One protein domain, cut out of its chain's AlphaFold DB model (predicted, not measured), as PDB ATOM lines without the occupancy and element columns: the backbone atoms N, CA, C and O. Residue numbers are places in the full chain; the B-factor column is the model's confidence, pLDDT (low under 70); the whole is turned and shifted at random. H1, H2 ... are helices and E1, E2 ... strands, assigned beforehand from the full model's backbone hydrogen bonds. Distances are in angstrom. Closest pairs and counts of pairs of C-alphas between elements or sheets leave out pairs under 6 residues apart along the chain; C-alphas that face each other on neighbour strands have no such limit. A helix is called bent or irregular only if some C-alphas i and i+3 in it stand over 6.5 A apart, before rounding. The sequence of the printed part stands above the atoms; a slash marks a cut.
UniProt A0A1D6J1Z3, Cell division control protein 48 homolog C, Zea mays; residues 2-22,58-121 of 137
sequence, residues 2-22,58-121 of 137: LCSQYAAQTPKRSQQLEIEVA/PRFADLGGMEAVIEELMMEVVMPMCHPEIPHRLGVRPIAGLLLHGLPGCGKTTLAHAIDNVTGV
ATOM      1  N   LEU A   2      32.635  39.052  -5.973       71.26
ATOM      2  CA  LEU A   2      31.242  38.560  -5.945       71.26
ATOM      3  C   LEU A   2      30.715  38.037  -7.296       71.26
ATOM      4  O   LEU A   2      30.261  36.901  -7.372       71.26
ATOM      5  N   CYS A   3      30.868  38.802  -8.386       65.67
ATOM      6  CA  CYS A   3      30.465  38.340  -9.724       65.67
ATOM      7  C   CYS A   3      31.141  37.028 -10.146       65.67
ATOM      8  O   CYS A   3      30.511  36.219 -10.813       65.67
ATOM      9  N   SER A   4      32.402  36.801  -9.762       74.28
ATOM     10  CA  SER A   4      33.130  35.580 -10.128       74.28
ATOM     11  C   SER A   4      32.630  34.361  -9.354       74.28
ATOM     12  O   SER A   4      32.562  33.283  -9.931       74.28
ATOM     13  N   GLN A   5      32.277  34.525  -8.074       73.48
ATOM     14  CA  GLN A   5      31.695  33.451  -7.258       73.48
ATOM     15  C   GLN A   5      30.294  33.086  -7.760       73.48
ATOM     16  O   GLN A   5      29.993  31.914  -7.956       73.48
ATOM     17  N   TYR A   6      29.466  34.089  -8.056       73.80
ATOM     18  CA  TYR A   6      28.110  33.875  -8.563       73.80
ATOM     19  C   TYR A   6      28.094  33.270  -9.981       73.80
ATOM     20  O   TYR A   6      27.330  32.347 -10.269       73.80
ATOM     21  N   ALA A   7      28.982  33.728 -10.872       69.31
ATOM     22  CA  ALA A   7      29.109  33.172 -12.222       69.31
ATOM     23  C   ALA A   7      29.620  31.724 -12.237       69.31
ATOM     24  O   ALA A   7      29.273  30.970 -13.142       69.31
ATOM     25  N   ALA A   8      30.437  31.319 -11.259       66.63
ATOM     26  CA  ALA A   8      30.930  29.945 -11.175       66.63
ATOM     27  C   ALA A   8      29.817  28.932 -10.842       66.63
ATOM     28  O   ALA A   8      29.917  27.773 -11.243       66.63
ATOM     29  N   GLN A   9      28.755  29.365 -10.152       62.31
ATOM     30  CA  GLN A   9      27.730  28.474  -9.598       62.31
ATOM     31  C   GLN A   9      26.476  28.350 -10.485       62.31
ATOM     32  O   GLN A   9      25.934  27.258 -10.664       62.31
ATOM     33  N   THR A  10      26.052  29.452 -11.109       56.05
ATOM     34  CA  THR A  10      24.760  29.555 -11.814       56.05
ATOM     35  C   THR A  10      24.583  28.778 -13.133       56.05
ATOM     36  O   THR A  10      23.448  28.362 -13.397       56.05
ATOM     37  N   PRO A  11      25.597  28.520 -13.995       50.65
ATOM     38  CA  PRO A  11      25.329  28.061 -15.364       50.65
ATOM     39  C   PRO A  11      24.753  26.641 -15.466       50.65
ATOM     40  O   PRO A  11      24.304  26.254 -16.541       50.65
ATOM     41  N   LYS A  12      24.754  25.847 -14.384       49.30
ATOM     42  CA  LYS A  12      24.262  24.457 -14.404       49.30
ATOM     43  C   LYS A  12      22.949  24.213 -13.659       49.30
ATOM     44  O   LYS A  12      22.412  23.118 -13.779       49.30
ATOM     45  N   ARG A  13      22.417  25.184 -12.909       53.47
ATOM     46  CA  ARG A  13      21.321  24.928 -11.950       53.47
ATOM     47  C   ARG A  13      19.977  25.567 -12.299       53.47
ATOM     48  O   ARG A  13      18.994  25.374 -11.594       53.47
ATOM     49  N   SER A  14      19.918  26.276 -13.422       48.67
ATOM     50  CA  SER A  14      18.888  27.260 -13.772       48.67
ATOM     51  C   SER A  14      17.461  26.731 -14.012       48.67
ATOM     52  O   SER A  14      16.619  27.524 -14.421       48.67
ATOM     53  N   GLN A  15      17.157  25.439 -13.825       49.85
ATOM     54  CA  GLN A  15      15.821  24.900 -14.157       49.85
ATOM     55  C   GLN A  15      15.113  24.111 -13.048       49.85
ATOM     56  O   GLN A  15      13.910  23.910 -13.154       49.85
ATOM     57  N   GLN A  16      15.784  23.729 -11.962       47.22
ATOM     58  CA  GLN A  16      15.123  23.067 -10.832       47.22
ATOM     59  C   GLN A  16      16.057  23.130  -9.622       47.22
ATOM     60  O   GLN A  16      17.004  22.353  -9.522       47.22
ATOM     61  N   LEU A  17      15.830  24.078  -8.712       49.95
ATOM     62  CA  LEU A  17      16.370  23.950  -7.359       49.95
ATOM     63  C   LEU A  17      15.362  23.145  -6.548       49.95
ATOM     64  O   LEU A  17      14.460  23.692  -5.916       49.95
ATOM     65  N   GLU A  18      15.499  21.826  -6.631       51.14
ATOM     66  CA  GLU A  18      14.903  20.903  -5.673       51.14
ATOM     67  C   GLU A  18      15.865  20.810  -4.497       51.14
ATOM     68  O   GLU A  18      16.856  20.080  -4.525       51.14
ATOM     69  N   ILE A  19      15.622  21.637  -3.484       54.14
ATOM     70  CA  ILE A  19      16.386  21.550  -2.250       54.14
ATOM     71  C   ILE A  19      15.771  20.422  -1.426       54.14
ATOM     72  O   ILE A  19      14.751  20.601  -0.753       54.14
ATOM     73  N   GLU A  20      16.421  19.261  -1.467       49.32
ATOM     74  CA  GLU A  20      16.157  18.202  -0.508       49.32
ATOM     75  C   GLU A  20      16.724  18.637   0.846       49.32
ATOM     76  O   GLU A  20      17.933  18.611   1.085       49.32
ATOM     77  N   VAL A  21      15.841  19.039   1.760       51.43
ATOM     78  CA  VAL A  21      16.219  19.187   3.167       51.43
ATOM     79  C   VAL A  21      16.324  17.782   3.753       51.43
ATOM     80  O   VAL A  21      15.386  17.268   4.370       51.43
ATOM     81  N   ALA A  22      17.460  17.131   3.501       44.22
ATOM     82  CA  ALA A  22      17.805  15.874   4.133       44.22
ATOM     83  C   ALA A  22      18.015  16.152   5.623       44.22
ATOM     84  O   ALA A  22      18.947  16.847   6.022       44.22
ATOM     85  N   PRO A  58      13.506  34.746  13.256       90.33
ATOM     86  CA  PRO A  58      14.496  33.674  13.213       90.33
ATOM     87  C   PRO A  58      15.684  34.060  12.330       90.33
ATOM     88  O   PRO A  58      15.519  34.664  11.269       90.33
ATOM     89  N   ARG A  59      16.889  33.691  12.752       91.14
ATOM     90  CA  ARG A  59      18.132  33.886  12.003       91.14
ATOM     91  C   ARG A  59      18.606  32.552  11.447       91.14
ATOM     92  O   ARG A  59      18.253  31.491  11.949       91.14
ATOM     93  N   PHE A  60      19.484  32.593  10.448       92.51
ATOM     94  CA  PHE A  60      20.121  31.370   9.947       92.51
ATOM     95  C   PHE A  60      20.908  30.622  11.029       92.51
ATOM     96  O   PHE A  60      20.961  29.401  10.995       92.51
ATOM     97  N   ALA A  61      21.446  31.339  12.022       90.95
ATOM     98  CA  ALA A  61      22.120  30.740  13.174       90.95
ATOM     99  C   ALA A  61      21.188  29.897  14.070       90.95
ATOM    100  O   ALA A  61      21.678  29.058  14.819       90.95
ATOM    101  N   ASP A  62      19.869  30.096  13.981       90.54
ATOM    102  CA  ASP A  62      18.875  29.343  14.755       90.54
ATOM    103  C   ASP A  62      18.465  28.027  14.060       90.54
ATOM    104  O   ASP A  62      17.699  27.237  14.613       90.54
ATOM    105  N   LEU A  63      18.950  27.784  12.835       90.48
ATOM    106  CA  LEU A  63      18.651  26.599  12.030       90.48
ATOM    107  C   LEU A  63      19.853  25.650  12.043       90.48
ATOM    108  O   LEU A  63      20.928  26.001  11.569       90.48
ATOM    109  N   GLY A  64      19.664  24.435  12.559       90.77
ATOM    110  CA  GLY A  64      20.706  23.403  12.584       90.77
ATOM    111  C   GLY A  64      20.533  22.351  11.490       90.77
ATOM    112  O   GLY A  64      19.404  21.963  11.182       90.77
ATOM    113  N   GLY A  65      21.647  21.857  10.938       90.07
ATOM    114  CA  GLY A  65      21.661  20.753   9.967       90.07
ATOM    115  C   GLY A  65      21.187  21.152   8.567       90.07
ATOM    116  O   GLY A  65      20.798  20.301   7.769       90.07
ATOM    117  N   MET A  66      21.151  22.454   8.289       88.98
ATOM    118  CA  MET A  66      20.725  23.031   7.013       88.98
ATOM    119  C   MET A  66      21.819  23.920   6.419       88.98
ATOM    120  O   MET A  66      21.532  24.739   5.558       88.98
ATOM    121  N   GLU A  67      23.068  23.790   6.866       90.21
ATOM    122  CA  GLU A  67      24.169  24.687   6.509       90.21
ATOM    123  C   GLU A  67      24.416  24.682   4.995       90.21
ATOM    124  O   GLU A  67      24.483  25.745   4.382       90.21
ATOM    125  N   ALA A  68      24.429  23.497   4.372       88.82
ATOM    126  CA  ALA A  68      24.568  23.353   2.920       88.82
ATOM    127  C   ALA A  68      23.389  23.976   2.150       88.82
ATOM    128  O   ALA A  68      23.571  24.620   1.120       88.82
ATOM    129  N   VAL A  69      22.172  23.824   2.680       89.86
ATOM    130  CA  VAL A  69      20.952  24.404   2.101       89.86
ATOM    131  C   VAL A  69      20.959  25.929   2.224       89.86
ATOM    132  O   VAL A  69      20.590  26.631   1.285       89.86
ATOM    133  N   ILE A  70      21.379  26.452   3.375       92.85
ATOM    134  CA  ILE A  70      21.486  27.887   3.635       92.85
ATOM    135  C   ILE A  70      22.553  28.501   2.731       92.85
ATOM    136  O   ILE A  70      22.297  29.551   2.157       92.85
ATOM    137  N   GLU A  71      23.713  27.862   2.562       91.05
ATOM    138  CA  GLU A  71      24.764  28.332   1.650       91.05
ATOM    139  C   GLU A  71      24.252  28.436   0.206       91.05
ATOM    140  O   GLU A  71      24.455  29.447  -0.469       91.05
ATOM    141  N   GLU A  72      23.508  27.428  -0.246       88.24
ATOM    142  CA  GLU A  72      22.875  27.433  -1.560       88.24
ATOM    143  C   GLU A  72      21.835  28.552  -1.707       88.24
ATOM    144  O   GLU A  72      21.868  29.305  -2.679       88.24
ATOM    145  N   LEU A  73      20.941  28.709  -0.728       90.59
ATOM    146  CA  LEU A  73      19.939  29.778  -0.724       90.59
ATOM    147  C   LEU A  73      20.578  31.165  -0.644       90.59
ATOM    148  O   LEU A  73      20.097  32.104  -1.278       90.59
ATOM    149  N   MET A  74      21.673  31.305   0.100       90.62
ATOM    150  CA  MET A  74      22.431  32.547   0.162       90.62
ATOM    151  C   MET A  74      22.937  32.937  -1.220       90.62
ATOM    152  O   MET A  74      22.784  34.086  -1.620       90.62
ATOM    153  N   MET A  75      23.489  31.987  -1.971       87.92
ATOM    154  CA  MET A  75      24.036  32.255  -3.297       87.92
ATOM    155  C   MET A  75      22.961  32.455  -4.363       87.92
ATOM    156  O   MET A  75      23.071  33.383  -5.157       87.92
ATOM    157  N   GLU A  76      21.928  31.617  -4.394       85.12
ATOM    158  CA  GLU A  76      20.942  31.598  -5.483       85.12
ATOM    159  C   GLU A  76      19.762  32.552  -5.253       85.12
ATOM    160  O   GLU A  76      19.134  32.991  -6.217       85.12
ATOM    161  N   VAL A  77      19.462  32.898  -3.996       89.09
ATOM    162  CA  VAL A  77      18.307  33.734  -3.626       89.09
ATOM    163  C   VAL A  77      18.755  35.038  -2.977       89.09
ATOM    164  O   VAL A  77      18.516  36.109  -3.530       89.09
ATOM    165  N   VAL A  78      19.443  34.977  -1.834       90.60
ATOM    166  CA  VAL A  78      19.776  36.185  -1.055       90.60
ATOM    167  C   VAL A  78      20.717  37.095  -1.839       90.60
ATOM    168  O   VAL A  78      20.481  38.295  -1.939       90.60
ATOM    169  N   MET A  79      21.758  36.532  -2.447       90.27
ATOM    170  CA  MET A  79      22.765  37.292  -3.174       90.27
ATOM    171  C   MET A  79      22.191  38.074  -4.367       90.27
ATOM    172  O   MET A  79      22.410  39.285  -4.415       90.27
ATOM    173  N   PRO A  80      21.436  37.475  -5.312       87.61
ATOM    174  CA  PRO A  80      20.842  38.234  -6.412       87.61
ATOM    175  C   PRO A  80      19.748  39.208  -5.960       87.61
ATOM    176  O   PRO A  80      19.513  40.192  -6.660       87.61
ATOM    177  N   MET A  81      19.097  38.975  -4.813       87.68
ATOM    178  CA  MET A  81      18.139  39.923  -4.232       87.68
ATOM    179  C   MET A  81      18.831  41.146  -3.617       87.68
ATOM    180  O   MET A  81      18.379  42.270  -3.829       87.68
ATOM    181  N   CYS A  82      19.938  40.950  -2.895       89.09
ATOM    182  CA  CYS A  82      20.707  42.036  -2.281       89.09
ATOM    183  C   CYS A  82      21.594  42.788  -3.287       89.09
ATOM    184  O   CYS A  82      21.897  43.962  -3.078       89.09
ATOM    185  N   HIS A  83      22.013  42.124  -4.368       90.37
ATOM    186  CA  HIS A  83      22.937  42.651  -5.374       90.37
ATOM    187  C   HIS A  83      22.431  42.396  -6.802       90.37
ATOM    188  O   HIS A  83      23.014  41.589  -7.543       90.37
ATOM    189  N   PRO A  84      21.351  43.073  -7.225       87.62
ATOM    190  CA  PRO A  84      20.752  42.888  -8.547       87.62
ATOM    191  C   PRO A  84      21.706  43.244  -9.701       87.62
ATOM    192  O   PRO A  84      21.525  42.780 -10.829       87.62
ATOM    193  N   GLU A  85      22.763  44.019  -9.442       91.21
ATOM    194  CA  GLU A  85      23.817  44.317 -10.407       91.21
ATOM    195  C   GLU A  85      24.580  43.070 -10.875       91.21
ATOM    196  O   GLU A  85      25.128  43.071 -11.980       91.21
ATOM    197  N   ILE A  86      24.624  42.005 -10.070       88.15
ATOM    198  CA  ILE A  86      25.348  40.773 -10.394       88.15
ATOM    199  C   ILE A  86      24.662  39.998 -11.523       88.15
ATOM    200  O   ILE A  86      25.302  39.825 -12.567       88.15
ATOM    201  N   PRO A  87      23.394  39.553 -11.385       83.54
ATOM    202  CA  PRO A  87      22.701  38.879 -12.477       83.54
ATOM    203  C   PRO A  87      22.577  39.787 -13.708       83.54
ATOM    204  O   PRO A  87      22.741  39.312 -14.830       83.54
ATOM    205  N   HIS A  88      22.412  41.103 -13.512       86.16
ATOM    206  CA  HIS A  88      22.370  42.071 -14.609       86.16
ATOM    207  C   HIS A  88      23.667  42.095 -15.435       86.16
ATOM    208  O   HIS A  88      23.619  41.991 -16.658       86.16
ATOM    209  N   ARG A  89      24.837  42.184 -14.784       88.01
ATOM    210  CA  ARG A  89      26.143  42.193 -15.471       88.01
ATOM    211  C   ARG A  89      26.466  40.876 -16.164       88.01
ATOM    212  O   ARG A  89      27.181  40.876 -17.161       88.01
ATOM    213  N   LEU A  90      25.978  39.768 -15.619       86.07
ATOM    214  CA  LEU A  90      26.191  38.436 -16.179       86.07
ATOM    215  C   LEU A  90      25.171  38.083 -17.268       86.07
ATOM    216  O   LEU A  90      25.337  37.068 -17.938       86.07
ATOM    217  N   GLY A  91      24.128  38.899 -17.455       86.18
ATOM    218  CA  GLY A  91      23.050  38.616 -18.402       86.18
ATOM    219  C   GLY A  91      22.241  37.370 -18.034       86.18
ATOM    220  O   GLY A  91      21.637  36.753 -18.910       86.18
ATOM    221  N   VAL A  92      22.237  36.978 -16.756       82.99
ATOM    222  CA  VAL A  92      21.499  35.809 -16.263       82.99
ATOM    223  C   VAL A  92      20.230  36.253 -15.554       82.99
ATOM    224  O   VAL A  92      20.192  37.294 -14.896       82.99
ATOM    225  N   ARG A  93      19.169  35.457 -15.687       82.52
ATOM    226  CA  ARG A  93      17.942  35.683 -14.923       82.52
ATOM    227  C   ARG A  93      18.070  35.014 -13.553       82.52
ATOM    228  O   ARG A  93      18.473  33.851 -13.518       82.52
ATOM    229  N   PRO A  94      17.725  35.711 -12.459       81.92
ATOM    230  CA  PRO A  94      17.679  35.098 -11.139       81.92
ATOM    231  C   PRO A  94      16.553  34.059 -11.065       81.92
ATOM    232  O   PRO A  94      15.654  34.033 -11.914       81.92
ATOM    233  N   ILE A  95      16.591  33.210 -10.038       79.72
ATOM    234  CA  ILE A  95      15.543  32.218  -9.808       79.72
ATOM    235  C   ILE A  95      14.197  32.900  -9.526       79.72
ATOM    236  O   ILE A  95      14.104  33.819  -8.717       79.72
ATOM    237  N   ALA A  96      13.146  32.451 -10.217       82.71
ATOM    238  CA  ALA A  96      11.806  33.032 -10.097       82.71
ATOM    239  C   ALA A  96      10.968  32.409  -8.967       82.71
ATOM    240  O   ALA A  96      10.000  33.011  -8.514       82.71
ATOM    241  N   GLY A  97      11.317  31.203  -8.523       86.23
ATOM    242  CA  GLY A  97      10.605  30.493  -7.468       86.23
ATOM    243  C   GLY A  97      11.382  29.268  -7.006       86.23
ATOM    244  O   GLY A  97      12.149  28.689  -7.773       86.23
ATOM    245  N   LEU A  98      11.185  28.891  -5.746       86.53
ATOM    246  CA  LEU A  98      11.879  27.775  -5.113       86.53
ATOM    247  C   LEU A  98      10.877  26.948  -4.307       86.53
ATOM    248  O   LEU A  98      10.074  27.499  -3.554       86.53
ATOM    249  N   LEU A  99      10.921  25.626  -4.478       89.25
ATOM    250  CA  LEU A  99      10.067  24.688  -3.756       89.25
ATOM    251  C   LEU A  99      10.885  23.956  -2.687       89.25
ATOM    252  O   LEU A  99      11.689  23.083  -2.995       89.25
ATOM    253  N   LEU A 100      10.654  24.295  -1.418       89.04
ATOM    254  CA  LEU A 100      11.251  23.587  -0.284       89.04
ATOM    255  C   LEU A 100      10.382  22.384   0.100       89.04
ATOM    256  O   LEU A 100       9.245  22.560   0.548       89.04
ATOM    257  N   HIS A 101      10.920  21.169   0.004       90.19
ATOM    258  CA  HIS A 101      10.229  19.944   0.416       90.19
ATOM    259  C   HIS A 101      11.056  19.121   1.416       90.19
ATOM    260  O   HIS A 101      12.243  19.339   1.625       90.19
ATOM    261  N   GLY A 102      10.386  18.202   2.110       89.97
ATOM    262  CA  GLY A 102      10.983  17.336   3.131       89.97
ATOM    263  C   GLY A 102       9.999  17.040   4.260       89.97
ATOM    264  O   GLY A 102       8.900  17.601   4.287       89.97
ATOM    265  N   LEU A 103      10.405  16.226   5.231       92.31
ATOM    266  CA  LEU A 103       9.578  15.829   6.376       92.31
ATOM    267  C   LEU A 103       9.079  17.028   7.214       92.31
ATOM    268  O   LEU A 103       9.684  18.109   7.198       92.31
ATOM    269  N   PRO A 104       7.961  16.896   7.947       92.15
ATOM    270  CA  PRO A 104       7.527  17.942   8.871       92.15
ATOM    271  C   PRO A 104       8.599  18.195   9.946       92.15
ATOM    272  O   PRO A 104       9.289  17.277  10.375       92.15
ATOM    273  N   GLY A 105       8.743  19.452  10.375       89.72
ATOM    274  CA  GLY A 105       9.693  19.839  11.427       89.72
ATOM    275  C   GLY A 105      11.101  20.234  10.960       89.72
ATOM    276  O   GLY A 105      11.854  20.770  11.761       89.72
ATOM    277  N   CYS A 106      11.455  20.089   9.678       87.88
ATOM    278  CA  CYS A 106      12.778  20.483   9.153       87.88
ATOM    279  C   CYS A 106      12.959  22.001   8.922       87.88
ATOM    280  O   CYS A 106      13.684  22.399   8.022       87.88
ATOM    281  N   GLY A 107      12.217  22.865   9.619       91.93
ATOM    282  CA  GLY A 107      12.443  24.316   9.561       91.93
ATOM    283  C   GLY A 107      12.117  25.039   8.244       91.93
ATOM    284  O   GLY A 107      12.424  26.216   8.151       91.93
ATOM    285  N   LYS A 108      11.464  24.421   7.246       91.87
ATOM    286  CA  LYS A 108      11.159  25.052   5.933       91.87
ATOM    287  C   LYS A 108      10.524  26.450   6.032       91.87
ATOM    288  O   LYS A 108      10.985  27.390   5.396       91.87
ATOM    289  N   THR A 109       9.480  26.595   6.848       91.06
ATOM    290  CA  THR A 109       8.807  27.889   7.055       91.06
ATOM    291  C   THR A 109       9.697  28.863   7.826       91.06
ATOM    292  O   THR A 109       9.768  30.037   7.484       91.06
ATOM    293  N   THR A 110      10.418  28.378   8.840       93.29
ATOM    294  CA  THR A 110      11.370  29.179   9.623       93.29
ATOM    295  C   THR A 110      12.520  29.697   8.754       93.29
ATOM    296  O   THR A 110      12.915  30.847   8.897       93.29
ATOM    297  N   LEU A 111      13.003  28.889   7.808       93.26
ATOM    298  CA  LEU A 111      14.018  29.256   6.824       93.26
ATOM    299  C   LEU A 111      13.538  30.391   5.919       93.26
ATOM    300  O   LEU A 111      14.284  31.338   5.691       93.26
ATOM    301  N   ALA A 112      12.286  30.342   5.461       90.70
ATOM    302  CA  ALA A 112      11.697  31.422   4.673       90.70
ATOM    303  C   ALA A 112      11.655  32.749   5.462       90.70
ATOM    304  O   ALA A 112      12.025  33.792   4.930       90.70
ATOM    305  N   HIS A 113      11.302  32.700   6.751       90.64
ATOM    306  CA  HIS A 113      11.370  33.871   7.635       90.64
ATOM    307  C   HIS A 113      12.810  34.342   7.905       90.64
ATOM    308  O   HIS A 113      13.048  35.538   8.037       90.64
ATOM    309  N   ALA A 114      13.786  33.435   7.970       92.62
ATOM    310  CA  ALA A 114      15.189  33.816   8.117       92.62
ATOM    311  C   ALA A 114      15.723  34.547   6.873       92.62
ATOM    312  O   ALA A 114      16.450  35.530   7.009       92.62
ATOM    313  N   ILE A 115      15.312  34.119   5.671       90.34
ATOM    314  CA  ILE A 115      15.616  34.822   4.414       90.34
ATOM    315  C   ILE A 115      15.015  36.231   4.422       90.34
ATOM    316  O   ILE A 115      15.708  37.186   4.072       90.34
ATOM    317  N   ASP A 116      13.758  36.373   4.848       89.18
ATOM    318  CA  ASP A 116      13.091  37.672   4.982       89.18
ATOM    319  C   ASP A 116      13.876  38.626   5.892       89.18
ATOM    320  O   ASP A 116      14.221  39.736   5.494       89.18
ATOM    321  N   ASN A 117      14.289  38.153   7.073       87.67
ATOM    322  CA  ASN A 117      15.052  38.967   8.023       87.67
ATOM    323  C   ASN A 117      16.405  39.439   7.475       87.67
ATOM    324  O   ASN A 117      16.852  40.536   7.811       87.67
ATOM    325  N   VAL A 118      17.070  38.616   6.661       88.06
ATOM    326  CA  VAL A 118      18.384  38.950   6.091       88.06
ATOM    327  C   VAL A 118      18.265  39.860   4.872       88.06
ATOM    328  O   VAL A 118      19.071  40.774   4.718       88.06
ATOM    329  N   THR A 119      17.273  39.629   4.015       87.33
ATOM    330  CA  THR A 119      17.076  40.419   2.788       87.33
ATOM    331  C   THR A 119      16.333  41.732   3.046       87.33
ATOM    332  O   THR A 119      16.501  42.689   2.294       87.33
ATOM    333  N   GLY A 120      15.531  41.803   4.112       84.43
ATOM    334  CA  GLY A 120      14.723  42.971   4.458       84.43
ATOM    335  C   GLY A 120      13.620  43.277   3.443       84.43
ATOM    336  O   GLY A 120      13.188  44.429   3.351       84.43
ATOM    337  N   VAL A 121      13.205  42.282   2.654       84.83
ATOM    338  CA  VAL A 121      12.114  42.430   1.686       84.83
ATOM    339  C   VAL A 121      10.754  42.337   2.370       84.83
ATOM    340  O   VAL A 121      10.644  42.202   3.582       84.83
TER     341      VAL A 121
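This is residues 2 to 22 and 58 to 121 of the 137 residues of the protein "Cell division control protein 48 homolog C" of Zea mays (UniProt A0A1D6J1Z3). Two helices, H2 and H4, make a V that closes near their last residues, with H2 through the middle of the domain. H3 and the irregular H1 pack together toward one end of the long axis, and the two very short strands E1 and E2 meet at a single point near the first residues of H2 and H4. The printed part has 85 residues, with four named helices and two named strands in the order H1, E1, H2, H3, E2, H4, and its class is mostly helix. It is compact, with a radius of gyration of the C-alphas of 13.0 A, and only just elongated, spanning 38 by 25 by 19 A.

Find C-alpha 2 at (31.242, 38.560, -5.945); from there H1 runs over residues 2 to 12, 17.9 A long. It is irregular: C-alphas 8 and 11 are 7.2 A apart. Next comes E1, residues 18 to 20, 6.0 A long. Past the cut, look for C-alpha 67 at (24.169, 24.687, 6.509), where H2, residues 67 to 82, begins its 19.8 A. H2 has a kink of 36 degrees near residue 74, and is neither bent nor irregular, but only just: C-alphas 76 and 79 are 6.4 A apart. H3 is residues 85 to 90, 8.6 A, and E2 is residues 99 to 101, 6.3 A. H4, residues 108 to 119, runs 16.8 A to C-alpha 119 at (17.076, 40.419, 2.788).

Begin at H2, whose centre is 3.0 A from the mean of the C-alphas. Its residues 78 to 82 alone touch H4, through residues 115 to 119 alone; the closest C-alphas, those of Val 78 and Thr 119, are 6.3 A apart. The two run the same way at a steep tilt of 41 degrees. H1 is close to H2 but not clearly touching, with C-alphas 6 and 75 at 6.9 A. H1 touches H3, the closest C-alphas being those of Cys 3 and Ile 86 at 5.7 A, at a steep tilt of 50 degrees, the same way. H2 and H3 are close but not clearly touching, about perpendicular at 81 degrees; their closest C-alphas, those of Pro 80 and Pro 87, are 6.4 A apart. E1 and E2 meet only at a point, where C-alphas 19 and 100 face each other at 5.9 A. H1 and H4 are apart. In the backbones of H3 and H4 every O i to N i+4 pair is within hydrogen-bond range; in H1 it is 4 of 7 and in H2 10 of 12.

The two C-alphas farthest apart, those of Arg 89 and Pro 104, are 39.1 A from each other. Residues 23 to 57 are not printed, and C-alphas 22 and 58 stand 20.3 A apart across this cut. Of the links that are printed whole, none is long. The mean pLDDT of the printed part is 81.1; look for values under 70 at residue 3 and residues 7 to 22.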